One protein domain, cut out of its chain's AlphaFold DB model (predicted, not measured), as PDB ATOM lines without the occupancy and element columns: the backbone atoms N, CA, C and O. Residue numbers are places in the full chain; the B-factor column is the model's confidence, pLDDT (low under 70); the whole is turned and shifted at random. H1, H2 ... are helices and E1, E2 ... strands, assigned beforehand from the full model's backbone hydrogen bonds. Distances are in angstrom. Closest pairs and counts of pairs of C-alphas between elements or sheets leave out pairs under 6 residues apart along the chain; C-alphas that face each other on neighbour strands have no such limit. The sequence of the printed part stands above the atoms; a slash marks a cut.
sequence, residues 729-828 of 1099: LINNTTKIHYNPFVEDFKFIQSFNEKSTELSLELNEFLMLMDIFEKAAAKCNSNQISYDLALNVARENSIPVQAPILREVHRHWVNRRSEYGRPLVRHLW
ATOM      1  N   LEU A 729     199.788 171.834 147.665       88.25
ATOM      2  CA  LEU A 729     200.008 170.392 147.579       88.25
ATOM      3  C   LEU A 729     200.528 169.901 148.932       88.25
ATOM      4  O   LEU A 729     201.730 169.941 149.168       88.25
ATOM      5  N   ILE A 730     199.635 169.428 149.806       86.06
ATOM      6  CA  ILE A 730     200.039 168.811 151.086       86.06
ATOM      7  C   ILE A 730     200.766 167.482 150.841       86.06
ATOM      8  O   ILE A 730     201.679 167.101 151.566       86.06
ATOM      9  N   ASN A 731     200.388 166.762 149.787       80.88
ATOM     10  CA  ASN A 731     201.076 165.551 149.358       80.88
ATOM     11  C   ASN A 731     200.915 165.343 147.843       80.88
ATOM     12  O   ASN A 731     200.103 165.996 147.189       80.88
ATOM     13  N   ASN A 732     201.698 164.416 147.277       75.00
ATOM     14  CA  ASN A 732     201.862 164.170 145.829       75.00
ATOM     15  C   ASN A 732     200.570 163.887 145.020       75.00
ATOM     16  O   ASN A 732     200.633 163.714 143.800       75.00
ATOM     17  N   THR A 733     199.414 163.786 145.675       78.88
ATOM     18  CA  THR A 733     198.102 163.493 145.079       78.88
ATOM     19  C   THR A 733     197.017 164.514 145.412       78.88
ATOM     20  O   THR A 733     196.063 164.623 144.643       78.88
ATOM     21  N   THR A 734     197.129 165.240 146.525       87.31
ATOM     22  CA  THR A 734     196.011 166.005 147.102       87.31
ATOM     23  C   THR A 734     196.260 167.493 146.933       87.31
ATOM     24  O   THR A 734     197.286 168.012 147.371       87.31
ATOM     25  N   LYS A 735     195.319 168.178 146.272       90.94
ATOM     26  CA  LYS A 735     195.416 169.601 145.945       90.94
ATOM     27  C   LYS A 735     194.284 170.394 146.590       90.94
ATOM     28  O   LYS A 735     193.110 170.229 146.238       90.94
ATOM     29  N   ILE A 736     194.688 171.267 147.499       94.19
ATOM     30  CA  ILE A 736     193.847 172.096 148.352       94.19
ATOM     31  C   ILE A 736     193.878 173.530 147.828       94.19
ATOM     32  O   ILE A 736     194.896 174.000 147.325       94.19
ATOM     33  N   HIS A 737     192.748 174.222 147.902       95.19
ATOM     34  CA  HIS A 737     192.594 175.609 147.446       95.19
ATOM     35  C   HIS A 737     192.045 176.512 148.556       95.19
ATOM     36  O   HIS A 737     191.793 177.692 148.318       95.19
ATOM     37  N   TYR A 738     191.837 175.937 149.740       96.12
ATOM     38  CA  TYR A 738     191.624 176.648 150.984       96.12
ATOM     39  C   TYR A 738     192.978 177.072 151.561       96.12
ATOM     40  O   TYR A 738     193.906 176.264 151.622       96.12
ATOM     41  N   ASN A 739     193.071 178.330 151.978       94.00
ATOM     42  CA  ASN A 739     194.199 178.863 152.730       94.00
ATOM     43  C   ASN A 739     193.697 179.128 154.160       94.00
ATOM     44  O   ASN A 739     192.591 179.659 154.282       94.00
ATOM     45  N   PRO A 740     194.461 178.787 155.211       94.62
ATOM     46  CA  PRO A 740     194.059 179.065 156.585       94.62
ATOM     47  C   PRO A 740     194.173 180.560 156.907       94.62
ATOM     48  O   PRO A 740     195.091 181.240 156.444       94.62
ATOM     49  N   PHE A 741     193.254 181.042 157.735       94.81
ATOM     50  CA  PHE A 741     193.250 182.360 158.364       94.81
ATOM     51  C   PHE A 741     193.812 182.268 159.795       94.81
ATOM     52  O   PHE A 741     193.952 181.175 160.347       94.81
ATOM     53  N   VAL A 742     194.116 183.405 160.433       95.62
ATOM     54  CA  VAL A 742     194.671 183.438 161.806       95.62
ATOM     55  C   VAL A 742     193.706 182.787 162.812       95.62
ATOM     56  O   VAL A 742     194.122 182.042 163.699       95.62
ATOM     57  N   GLU A 743     192.406 182.989 162.615       96.12
ATOM     58  CA  GLU A 743     191.312 182.382 163.382       96.12
ATOM     59  C   GLU A 743     191.311 180.846 163.305       96.12
ATOM     60  O   GLU A 743     190.944 180.188 164.276       96.12
ATOM     61  N   ASP A 744     191.755 180.259 162.189       97.56
ATOM     62  CA  ASP A 744     191.809 178.804 162.026       97.56
ATOM     63  C   ASP A 744     192.963 178.187 162.825       97.56
ATOM     64  O   ASP A 744     192.802 177.127 163.427       97.56
ATOM     65  N   PHE A 745     194.112 178.870 162.894       97.44
ATOM     66  CA  PHE A 745     195.217 178.455 163.762       97.44
ATOM     67  C   PHE A 745     194.814 178.539 165.242       97.44
ATOM     68  O   PHE A 745     195.029 177.581 165.983       97.44
ATOM     69  N   LYS A 746     194.139 179.628 165.648       97.75
ATOM     70  CA  LYS A 746     193.551 179.773 166.994       97.75
ATOM     71  C   LYS A 746     192.522 178.670 167.291       97.75
ATOM     72  O   LYS A 746     192.518 178.115 168.391       97.75
ATOM     73  N   PHE A 747     191.682 178.305 166.318       97.88
ATOM     74  CA  PHE A 747     190.743 177.187 166.444       97.88
ATOM     75  C   PHE A 747     191.473 175.856 166.678       97.88
ATOM     76  O   PHE A 747     191.191 175.203 167.681       97.88
ATOM     77  N   ILE A 748     192.432 175.484 165.818       97.81
ATOM     78  CA  ILE A 748     193.193 174.223 165.925       97.81
ATOM     79  C   ILE A 748     193.933 174.141 167.267       97.81
ATOM     80  O   ILE A 748     193.850 173.119 167.947       97.81
ATOM     81  N   GLN A 749     194.612 175.220 167.675       97.12
ATOM     82  CA  GLN A 749     195.281 175.297 168.974       97.12
ATOM     83  C   GLN A 749     194.282 175.059 170.114       97.12
ATOM     84  O   GLN A 749     194.442 174.110 170.879       97.12
ATOM     85  N   SER A 750     193.200 175.841 170.173       97.25
ATOM     86  CA  SER A 750     192.223 175.736 171.263       97.25
ATOM     87  C   SER A 750     191.414 174.432 171.250       97.25
ATOM     88  O   SER A 750     190.797 174.090 172.257       97.25
ATOM     89  N   PHE A 751     191.362 173.715 170.120       97.06
ATOM     90  CA  PHE A 751     190.788 172.374 170.025       97.06
ATOM     91  C   PHE A 751     191.731 171.341 170.652       97.06
ATOM     92  O   PHE A 751     191.292 170.550 171.487       97.06
ATOM     93  N   ASN A 752     193.020 171.396 170.305       96.31
ATOM     94  CA  ASN A 752     194.050 170.497 170.825       96.31
ATOM     95  C   ASN A 752     194.289 170.706 172.333       96.31
ATOM     96  O   ASN A 752     194.397 169.732 173.072       96.31
ATOM     97  N   GLU A 753     194.269 171.951 172.817       96.19
ATOM     98  CA  GLU A 753     194.350 172.284 174.253       96.19
ATOM     99  C   GLU A 753     193.182 171.706 175.074       96.19
ATOM    100  O   GLU A 753     193.354 171.359 176.240       96.19
ATOM    101  N   LYS A 754     191.994 171.571 174.470       96.00
ATOM    102  CA  LYS A 754     190.792 171.012 175.121       96.00
ATOM    103  C   LYS A 754     190.685 169.488 175.002       96.00
ATOM    104  O   LYS A 754     189.848 168.897 175.681       96.00
ATOM    105  N   SER A 755     191.486 168.857 174.139       90.81
ATOM    106  CA  SER A 755     191.259 167.485 173.662       90.81
ATOM    107  C   SER A 755     192.507 166.611 173.810       90.81
ATOM    108  O   SER A 755     193.140 166.229 172.830       90.81
ATOM    109  N   THR A 756     192.847 166.240 175.046       87.19
ATOM    110  CA  THR A 756     194.039 165.425 175.367       87.19
ATOM    111  C   THR A 756     194.079 164.051 174.682       87.19
ATOM    112  O   THR A 756     195.161 163.512 174.469       87.19
ATOM    113  N   GLU A 757     192.924 163.485 174.316       92.19
ATOM    114  CA  GLU A 757     192.811 162.205 173.596       92.19
ATOM    115  C   GLU A 757     192.757 162.349 172.061       92.19
ATOM    116  O   GLU A 757     192.870 161.350 171.348       92.19
ATOM    117  N   LEU A 758     192.543 163.562 171.530       94.38
ATOM    118  CA  LEU A 758     192.218 163.802 170.118       94.38
ATOM    119  C   LEU A 758     192.957 165.031 169.572       94.38
ATOM    120  O   LEU A 758     192.451 166.149 169.644       94.38
ATOM    121  N   SER A 759     194.115 164.818 168.949       94.00
ATOM    122  CA  SER A 759     194.800 165.858 168.177       94.00
ATOM    123  C   SER A 759     194.196 166.025 166.778       94.00
ATOM    124  O   SER A 759     193.938 165.053 166.069       94.00
ATOM    125  N   LEU A 760     194.015 167.277 166.360       95.56
ATOM    126  CA  LEU A 760     193.705 167.688 164.994       95.56
ATOM    127  C   LEU A 760     194.976 168.238 164.334       95.56
ATOM    128  O   LEU A 760     195.520 169.257 164.772       95.56
ATOM    129  N   GLU A 761     195.433 167.598 163.256       95.19
ATOM    130  CA  GLU A 761     196.503 168.148 162.422       95.19
ATOM    131  C   GLU A 761     195.993 169.268 161.502       95.19
ATOM    132  O   GLU A 761     194.921 169.171 160.896       95.19
ATOM    133  N   LEU A 762     196.839 170.280 161.269       95.25
ATOM    134  CA  LEU A 762     196.605 171.317 160.256       95.25
ATOM    135  C   LEU A 762     196.326 170.712 158.868       95.25
ATOM    136  O   LEU A 762     195.453 171.191 158.147       95.25
ATOM    137  N   ASN A 763     197.020 169.630 158.503       94.81
ATOM    138  CA  ASN A 763     196.826 168.954 157.219       94.81
ATOM    139  C   ASN A 763     195.410 168.383 157.065       94.81
ATOM    140  O   ASN A 763     194.805 168.493 155.997       94.81
ATOM    141  N   GLU A 764     194.874 167.784 158.130       94.62
ATOM    142  CA  GLU A 764     193.527 167.219 158.150       94.62
ATOM    143  C   GLU A 764     192.465 168.316 158.134       94.62
ATOM    144  O   GLU A 764     191.544 168.257 157.318       94.62
ATOM    145  N   PHE A 765     192.643 169.361 158.947       97.12
ATOM    146  CA  PHE A 765     191.786 170.547 158.936       97.12
ATOM    147  C   PHE A 765     191.686 171.162 157.531       97.12
ATOM    148  O   PHE A 765     190.587 171.330 157.000       97.12
ATOM    149  N   LEU A 766     192.826 171.426 156.879       96.94
ATOM    150  CA  LEU A 766     192.872 172.015 155.538       96.94
ATOM    151  C   LEU A 766     192.185 171.135 154.483       96.94
ATOM    152  O   LEU A 766     191.502 171.663 153.602       96.94
ATOM    153  N   MET A 767     192.338 169.806 154.565       96.00
ATOM    154  CA  MET A 767     191.635 168.879 153.671       96.00
ATOM    155  C   MET A 767     190.118 168.943 153.874       96.00
ATOM    156  O   MET A 767     189.378 168.994 152.891       96.00
ATOM    157  N   LEU A 768     189.651 168.965 155.125       97.38
ATOM    158  CA  LEU A 768     188.226 169.028 155.448       97.38
ATOM    159  C   LEU A 768     187.589 170.344 154.981       97.38
ATOM    160  O   LEU A 768     186.577 170.297 154.284       97.38
ATOM    161  N   MET A 769     188.207 171.495 155.266       97.62
ATOM    162  CA  MET A 769     187.697 172.816 154.860       97.62
ATOM    163  C   MET A 769     187.560 172.944 153.330       97.62
ATOM    164  O   MET A 769     186.510 173.347 152.822       97.62
ATOM    165  N   ASP A 770     188.586 172.544 152.568       96.94
ATOM    166  CA  ASP A 770     188.563 172.556 151.095       96.94
ATOM    167  C   ASP A 770     187.529 171.575 150.511       96.94
ATOM    168  O   ASP A 770     186.894 171.880 149.498       96.94
ATOM    169  N   ILE A 771     187.300 170.432 151.161       96.56
ATOM    170  CA  ILE A 771     186.282 169.459 150.748       96.56
ATOM    171  C   ILE A 771     184.863 169.934 151.072       96.56
ATOM    172  O   ILE A 771     183.977 169.771 150.228       96.56
ATOM    173  N   PHE A 772     184.630 170.553 152.232       97.50
ATOM    174  CA  PHE A 772     183.323 171.105 152.595       97.50
ATOM    175  C   PHE A 772     182.932 172.260 151.662       97.50
ATOM    176  O   PHE A 772     181.813 172.266 151.149       97.50
ATOM    177  N   GLU A 773     183.865 173.153 151.313       96.25
ATOM    178  CA  GLU A 773     183.637 174.185 150.288       96.25
ATOM    179  C   GLU A 773     183.330 173.596 148.904       96.25
ATOM    180  O   GLU A 773     182.362 174.000 148.255       96.25
ATOM    181  N   LYS A 774     184.109 172.605 148.446       95.44
ATOM    182  CA  LYS A 774     183.857 171.922 147.163       95.44
ATOM    183  C   LYS A 774     182.497 171.211 147.148       95.44
ATOM    184  O   LYS A 774     181.831 171.205 146.111       95.44
ATOM    185  N   ALA A 775     182.069 170.630 148.268       96.25
ATOM    186  CA  ALA A 775     180.760 169.994 148.410       96.25
ATOM    187  C   ALA A 775     179.619 171.025 148.405       96.25
ATOM    188  O   ALA A 775     178.666 170.867 147.641       96.25
ATOM    189  N   ALA A 776     179.743 172.110 149.174       95.88
ATOM    190  CA  ALA A 776     178.781 173.212 149.209       95.88
ATOM    191  C   ALA A 776     178.578 173.830 147.814       95.88
ATOM    192  O   ALA A 776     177.444 173.939 147.339       95.88
ATOM    193  N   ALA A 777     179.677 174.119 147.106       93.50
ATOM    194  CA  ALA A 777     179.652 174.620 145.734       93.50
ATOM    195  C   ALA A 777     179.011 173.623 144.749       93.50
ATOM    196  O   ALA A 777     178.181 174.019 143.934       93.50
ATOM    197  N   LYS A 778     179.319 172.319 144.846       93.00
ATOM    198  CA  LYS A 778     178.686 171.264 144.024       93.00
ATOM    199  C   LYS A 778     177.170 171.169 144.257       93.00
ATOM    200  O   LYS A 778     176.434 170.843 143.328       93.00
ATOM    201  N   CYS A 779     176.707 171.456 145.471       91.31
ATOM    202  CA  CYS A 779     175.291 171.490 145.836       91.31
ATOM    203  C   CYS A 779     174.601 172.840 145.560       91.31
ATOM    204  O   CYS A 779     173.392 172.928 145.755       91.31
ATOM    205  N   ASN A 780     175.331 173.876 145.121       87.69
ATOM    206  CA  ASN A 780     174.867 175.273 145.058       87.69
ATOM    207  C   ASN A 780     174.247 175.776 146.383       87.69
ATOM    208  O   ASN A 780     173.322 176.586 146.369       87.69
ATOM    209  N   SER A 781     174.747 175.292 147.525       89.38
ATOM    210  CA  SER A 781     174.260 175.659 148.859       89.38
ATOM    211  C   SER A 781     175.295 176.489 149.614       89.38
ATOM    212  O   SER A 781     176.501 176.292 149.452       89.38
ATOM    213  N   ASN A 782     174.837 177.388 150.485       87.56
ATOM    214  CA  ASN A 782     175.720 178.138 151.383       87.56
ATOM    215  C   ASN A 782     176.266 177.280 152.534       87.56
ATOM    216  O   ASN A 782     177.346 177.570 153.038       87.56
ATOM    217  N   GLN A 783     175.542 176.227 152.927       92.38
ATOM    218  CA  GLN A 783     175.903 175.302 154.005       92.38
ATOM    219  C   GLN A 783     175.582 173.852 153.597       92.38
ATOM    220  O   GLN A 783     174.649 173.604 152.828       92.38
ATOM    221  N   ILE A 784     176.343 172.885 154.113       96.50
ATOM    222  CA  ILE A 784     176.059 171.444 153.996       96.50
ATOM    223  C   ILE A 784     175.698 170.869 155.366       96.50
ATOM    224  O   ILE A 784     176.235 171.315 156.380       96.50
ATOM    225  N   SER A 785     174.818 169.866 155.404       97.50
ATOM    226  CA  SER A 785     174.516 169.138 156.641       97.50
ATOM    227  C   SER A 785     175.716 168.312 157.113       97.50
ATOM    228  O   SER A 785     176.563 167.906 156.309       97.50
ATOM    229  N   TYR A 786     175.765 168.019 158.414       97.75
ATOM    230  CA  TYR A 786     176.821 167.190 158.997       97.75
ATOM    231  C   TYR A 786     176.873 165.785 158.369       97.75
ATOM    232  O   TYR A 786     177.955 165.279 158.083       97.75
ATOM    233  N   ASP A 787     175.725 165.177 158.050       97.12
ATOM    234  CA  ASP A 787     175.684 163.867 157.382       97.12
ATOM    235  C   ASP A 787     176.292 163.905 155.975       97.12
ATOM    236  O   ASP A 787     176.976 162.968 155.561       97.12
ATOM    237  N   LEU A 788     176.093 165.005 155.237       96.62
ATOM    238  CA  LEU A 788     176.730 165.199 153.936       96.62
ATOM    239  C   LEU A 788     178.240 165.421 154.097       96.62
ATOM    240  O   LEU A 788     179.013 164.803 153.368       96.62
ATOM    241  N   ALA A 789     178.671 166.216 155.080       96.88
ATOM    242  CA  ALA A 789     180.086 166.387 155.417       96.88
ATOM    243  C   ALA A 789     180.764 165.041 155.762       96.88
ATOM    244  O   ALA A 789     181.812 164.710 155.203       96.88
ATOM    245  N   LEU A 790     180.117 164.215 156.590       96.75
ATOM    246  CA  LEU A 790     180.550 162.865 156.973       96.75
ATOM    247  C   LEU A 790     180.539 161.866 155.807       96.75
ATOM    248  O   LEU A 790     181.356 160.943 155.772       96.75
ATOM    249  N   ASN A 791     179.649 162.026 154.830       96.12
ATOM    250  CA  ASN A 791     179.674 161.220 153.611       96.12
ATOM    251  C   ASN A 791     180.827 161.633 152.690       96.12
ATOM    252  O   ASN A 791     181.612 160.776 152.292       96.12
ATOM    253  N   VAL A 792     181.000 162.928 152.412       96.50
ATOM    254  CA  VAL A 792     182.045 163.399 151.490       96.50
ATOM    255  C   VAL A 792     183.455 163.206 152.079       96.50
ATOM    256  O   VAL A 792     184.370 162.845 151.339       96.50
ATOM    257  N   ALA A 793     183.645 163.338 153.397       95.75
ATOM    258  CA  ALA A 793     184.912 162.989 154.056       95.75
ATOM    259  C   ALA A 793     185.271 161.499 153.868       95.75
ATOM    260  O   ALA A 793     186.409 161.168 153.522       95.75
ATOM    261  N   ARG A 794     184.279 160.601 153.998       94.62
ATOM    262  CA  ARG A 794     184.442 159.156 153.750       94.62
ATOM    263  C   ARG A 794     184.682 158.833 152.271       94.62
ATOM    264  O   ARG A 794     185.549 158.014 151.978       94.62
ATOM    265  N   GLU A 795     183.995 159.496 151.337       94.19
ATOM    266  CA  GLU A 795     184.244 159.356 149.890       94.19
ATOM    267  C   GLU A 795     185.685 159.740 149.511       94.19
ATOM    268  O   GLU A 795     186.321 159.055 148.709       94.19
ATOM    269  N   ASN A 796     186.233 160.789 150.133       92.19
ATOM    270  CA  ASN A 796     187.621 161.220 149.934       92.19
ATOM    271  C   ASN A 796     188.643 160.416 150.764       92.19
ATOM    272  O   ASN A 796     189.838 160.691 150.688       92.19
ATOM    273  N   SER A 797     188.202 159.378 151.490       91.69
ATOM    274  CA  SER A 797     189.048 158.473 152.287       91.69
ATOM    275  C   SER A 797     189.871 159.161 153.390       91.69
ATOM    276  O   SER A 797     190.976 158.714 153.699       91.69
ATOM    277  N   ILE A 798     189.341 160.230 153.991       91.62
ATOM    278  CA  ILE A 798     189.982 160.927 155.115       91.62
ATOM    279  C   ILE A 798     189.709 160.155 156.422       91.62
ATOM    280  O   ILE A 798     188.541 159.901 156.725       91.62
ATOM    281  N   PRO A 799     190.741 159.774 157.203       87.31
ATOM    282  CA  PRO A 799     190.607 158.896 158.373       87.31
ATOM    283  C   PRO A 799     190.216 159.620 159.680       87.31
ATOM    284  O   PRO A 799     190.379 159.056 160.760       87.31
ATOM    285  N   VAL A 800     189.700 160.850 159.598       89.44
ATOM    286  CA  VAL A 800     189.387 161.696 160.763       89.44
ATOM    287  C   VAL A 800     188.221 161.131 161.581       89.44
ATOM    288  O   VAL A 800     187.199 160.695 161.043       89.44
ATOM    289  N   GLN A 801     188.359 161.180 162.907       94.31
ATOM    290  CA  GLN A 801     187.347 160.694 163.844       94.31
ATOM    291  C   GLN A 801     186.085 161.576 163.847       94.31
ATOM    292  O   GLN A 801     186.156 162.798 163.723       94.31
ATOM    293  N   ALA A 802     184.913 160.969 164.055       94.81
ATOM    294  CA  ALA A 802     183.628 161.675 164.007       94.81
ATOM    295  C   ALA A 802     183.486 162.879 164.977       94.81
ATOM    296  O   ALA A 802     182.855 163.856 164.571       94.81
ATOM    297  N   PRO A 803     184.053 162.884 166.206       95.38
ATOM    298  CA  PRO A 803     184.032 164.074 167.065       95.38
ATOM    299  C   PRO A 803     184.810 165.247 166.453       95.38
ATOM    300  O   PRO A 803     184.266 166.339 166.327       95.38
ATOM    301  N   ILE A 804     186.035 164.992 165.976       96.50
ATOM    302  CA  ILE A 804     186.883 165.985 165.299       96.50
ATOM    303  C   ILE A 804     186.155 166.537 164.064       96.50
ATOM    304  O   ILE A 804     186.055 167.748 163.881       96.50
ATOM    305  N   LEU A 805     185.570 165.654 163.243       97.31
ATOM    306  CA  LEU A 805     184.826 166.052 162.049       97.31
ATOM    307  C   LEU A 805     183.644 166.978 162.375       97.31
ATOM    308  O   LEU A 805     183.384 167.918 161.626       97.31
ATOM    309  N   ARG A 806     182.925 166.721 163.477       97.75
ATOM    310  CA  ARG A 806     181.804 167.557 163.929       97.75
ATOM    311  C   ARG A 806     182.271 168.958 164.307       97.75
ATOM    312  O   ARG A 806     181.625 169.922 163.914       97.75
ATOM    313  N   GLU A 807     183.392 169.073 165.009       97.94
ATOM    314  CA  GLU A 807     183.929 170.372 165.417       97.94
ATOM    315  C   GLU A 807     184.500 171.168 164.239       97.94
ATOM    316  O   GLU A 807     184.198 172.354 164.107       97.94
ATOM    317  N   VAL A 808     185.209 170.521 163.308       98.19
ATOM    318  CA  VAL A 808     185.665 171.176 162.068       98.19
ATOM    319  C   VAL A 808     184.480 171.574 161.175       98.19
ATOM    320  O   VAL A 808     184.493 172.650 160.582       98.19
ATOM    321  N   HIS A 809     183.418 170.762 161.101       98.38
ATOM    322  CA  HIS A 809     182.186 171.123 160.384       98.38
ATOM    323  C   HIS A 809     181.459 172.302 161.047       98.38
ATOM    324  O   HIS A 809     181.037 173.214 160.339       98.38
ATOM    325  N   ARG A 810     181.376 172.337 162.385       98.38
ATOM    326  CA  ARG A 810     180.808 173.456 163.155       98.38
ATOM    327  C   ARG A 810     181.578 174.756 162.913       98.38
ATOM    328  O   ARG A 810     180.965 175.771 162.593       98.38
ATOM    329  N   HIS A 811     182.909 174.711 162.982       98.19
ATOM    330  CA  HIS A 811     183.778 175.848 162.651       98.19
ATOM    331  C   HIS A 811     183.579 176.316 161.204       98.19
ATOM    332  O   HIS A 811     183.338 177.498 160.966       98.19
ATOM    333  N   TRP A 812     183.575 175.390 160.239       98.12
ATOM    334  CA  TRP A 812     183.325 175.702 158.829       98.12
ATOM    335  C   TRP A 812     181.961 176.373 158.599       98.12
ATOM    336  O   TRP A 812     181.893 177.377 157.887       98.12
ATOM    337  N   VAL A 813     180.885 175.860 159.213       97.81
ATOM    338  CA  VAL A 813     179.539 176.454 159.130       97.81
ATOM    339  C   VAL A 813     179.550 177.886 159.663       97.81
ATOM    340  O   VAL A 813     179.054 178.774 158.968       97.81
ATOM    341  N   ASN A 814     180.159 178.119 160.832       97.38
ATOM    342  CA  ASN A 814     180.237 179.438 161.460       97.38
ATOM    343  C   ASN A 814     180.966 180.451 160.560       97.38
ATOM    344  O   ASN A 814     180.393 181.491 160.223       97.38
ATOM    345  N   ARG A 815     182.171 180.101 160.082       96.31
ATOM    346  CA  ARG A 815     182.966 180.920 159.143       96.31
ATOM    347  C   ARG A 815     182.216 181.185 157.833       96.31
ATOM    348  O   ARG A 815     182.376 182.238 157.218       96.31
ATOM    349  N   ARG A 816     181.355 180.255 157.399       95.00
ATOM    350  CA  ARG A 816     180.508 180.426 156.211       95.00
ATOM    351  C   ARG A 816     179.303 181.336 156.401       95.00
ATOM    352  O   ARG A 816     178.931 182.004 155.436       95.00
ATOM    353  N   SER A 817     178.694 181.360 157.586       95.50
ATOM    354  CA  SER A 817     177.667 182.354 157.926       95.50
ATOM    355  C   SER A 817     178.267 183.751 158.074       95.50
ATOM    356  O   SER A 817     177.738 184.683 157.480       95.50
ATOM    357  N   GLU A 818     179.396 183.870 158.775       95.31
ATOM    358  CA  GLU A 818     180.142 185.119 158.984       95.31
ATOM    359  C   GLU A 818     180.543 185.772 157.650       95.31
ATOM    360  O   GLU A 818     180.220 186.925 157.385       95.31
ATOM    361  N   TYR A 819     181.193 185.013 156.760       93.31
ATOM    362  CA  TYR A 819     181.732 185.558 155.513       93.31
ATOM    363  C   TYR A 819     180.696 185.698 154.376       93.31
ATOM    364  O   TYR A 819     180.965 186.323 153.347       93.31
ATOM    365  N   GLY A 820     179.521 185.063 154.500       93.56
ATOM    366  CA  GLY A 820     178.408 185.119 153.534       93.56
ATOM    367  C   GLY A 820     178.702 184.610 152.107       93.56
ATOM    368  O   GLY A 820     177.839 184.671 151.228       93.56
ATOM    369  N   ARG A 821     179.921 184.127 151.835       91.94
ATOM    370  CA  ARG A 821     180.453 183.745 150.512       91.94
ATOM    371  C   ARG A 821     181.343 182.497 150.640       91.94
ATOM    372  O   ARG A 821     181.733 182.154 151.753       91.94
ATOM    373  N   PRO A 822     181.705 181.810 149.539       95.31
ATOM    374  CA  PRO A 822     182.678 180.718 149.588       95.31
ATOM    375  C   PRO A 822     184.028 181.184 150.134       95.31
ATOM    376  O   PRO A 822     184.602 182.136 149.604       95.31
ATOM    377  N   LEU A 823     184.573 180.497 151.141       95.19
ATOM    378  CA  LEU A 823     185.894 180.839 151.692       95.19
ATOM    379  C   LEU A 823     187.001 180.666 150.631       95.19
ATOM    380  O   LEU A 823     187.988 181.397 150.597       95.19
ATOM    381  N   VAL A 824     186.807 179.738 149.688       95.00
ATOM    382  CA  VAL A 824     187.712 179.506 148.555       95.00
ATOM    383  C   VAL A 824     187.365 180.433 147.384       95.00
ATOM    384  O   VAL A 824     186.382 180.223 146.668       95.00
ATOM    385  N   ARG A 825     188.227 181.426 147.116       89.50
ATOM    386  CA  ARG A 825     188.016 182.484 146.102       89.50
ATOM    387  C   ARG A 825     187.645 181.988 144.696       89.50
ATOM    388  O   ARG A 825     186.900 182.664 143.994       89.50
ATOM    389  N   HIS A 826     188.141 180.827 144.263       89.00
ATOM    390  CA  HIS A 826     187.851 180.311 142.917       89.00
ATOM    391  C   HIS A 826     186.472 179.635 142.779       89.00
ATOM    392  O   HIS A 826     186.062 179.338 141.659       89.00
ATOM    393  N   LEU A 827     185.763 179.406 143.891       92.19
ATOM    394  CA  LEU A 827     184.389 178.890 143.919       92.19
ATOM    395  C   LEU A 827     183.336 180.013 143.968       92.19
ATOM    396  O   LEU A 827     182.141 179.733 144.052       92.19
ATOM    397  N   TRP A 828     183.754 181.284 143.927       90.69
ATOM    398  CA  TRP A 828     182.833 182.420 143.879       90.69
ATOM    399  C   TRP A 828     182.038 182.426 142.560       90.69
ATOM    400  O   TRP A 828     182.574 182.033 141.518       90.69
TER     401      TRP A 828
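What this domain is: This is residues 729 to 828 of the 1099 residues of an uncharacterized protein of Theileria equi strain WA (UniProt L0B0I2). Three helices, H2, H3 and H4, cross one another at large angles and pack together in a compact body with H2 through its middle, while H1 lies to one side of them, near H2 and H4 and apart from H3. A very small hairpin of two strands, E1 and E2, lies by H2 on the side away from H4. The printed part has 100 residues, with two named strands and then four named helices in the order E1, E2, H1, H2, H3, H4; the two-strand sheet has the order E1 - E2 and is antiparallel. The class is mostly helix, and the whole is compact, with a radius of gyration of the C-alphas of 12.8 A and spans of 37 by 29 by 27 A.

Where its parts are: E1 is residues 729 to 731, with C-alpha 729 at (200.008, 170.392, 147.579), and E2 is residues 734 to 736. H1 is residues 742 to 754, 18.6 A from first to last C-alpha. H2, residues 762 to 778, is 24.2 A long and begins with C-alpha 762 at (196.605, 171.317, 160.256). H3, residues 786 to 795, is 14.1 A long. H4, residues 802 to 819, is the longest helix, 25.4 A, and ends with C-alpha 819 at (181.732, 185.558, 155.513).

How they stand to each other: E1 and E2 form a hairpin, antiparallel at 148 degrees between their directions, with N 734 and O 731 within hydrogen-bond range at 3.1 A. The closest C-alphas of E2 and H2 are those of Ile 736 and Asp 770, 6.0 A apart. H1 and H2 are close but not clearly touching, with the C-alphas of Ile 748 and Leu 762 closest at 7.2 A; they run opposite ways at a steep tilt of 59 degrees. H2 touches H3 with residues 768 to 775 alone, closest at the C-alphas of Phe 772 and Ala 789, 6.4 A; their lines are only just about perpendicular, at 72 degrees. H2 touches H4 with residues 765 to 772 alone, closest at the C-alphas of Met 769 and Trp 812, 6.6 A; they run the same way at a steep tilt of 59 degrees. H3 and H4 touch, closest at the C-alphas of Tyr 786 and His 809, 6.8 A; they run opposite ways at a steep tilt of 65 degrees. H1 and H4 are near each other, while H1 and H3 are apart. In H2, H3 and H4 every O i to N i+4 pair is within hydrogen-bond range; in H1, 8 of 9 are.

The domain as a whole: The two C-alphas farthest apart are those of Thr 756 and Trp 828, at 37.5 A. The printed part has no cut. The links from E1 to E2 and from E2 to H1 are tight, the other three are short, and no link is long. The mean pLDDT of the printed part is 94.2, and no printed residue is under 70.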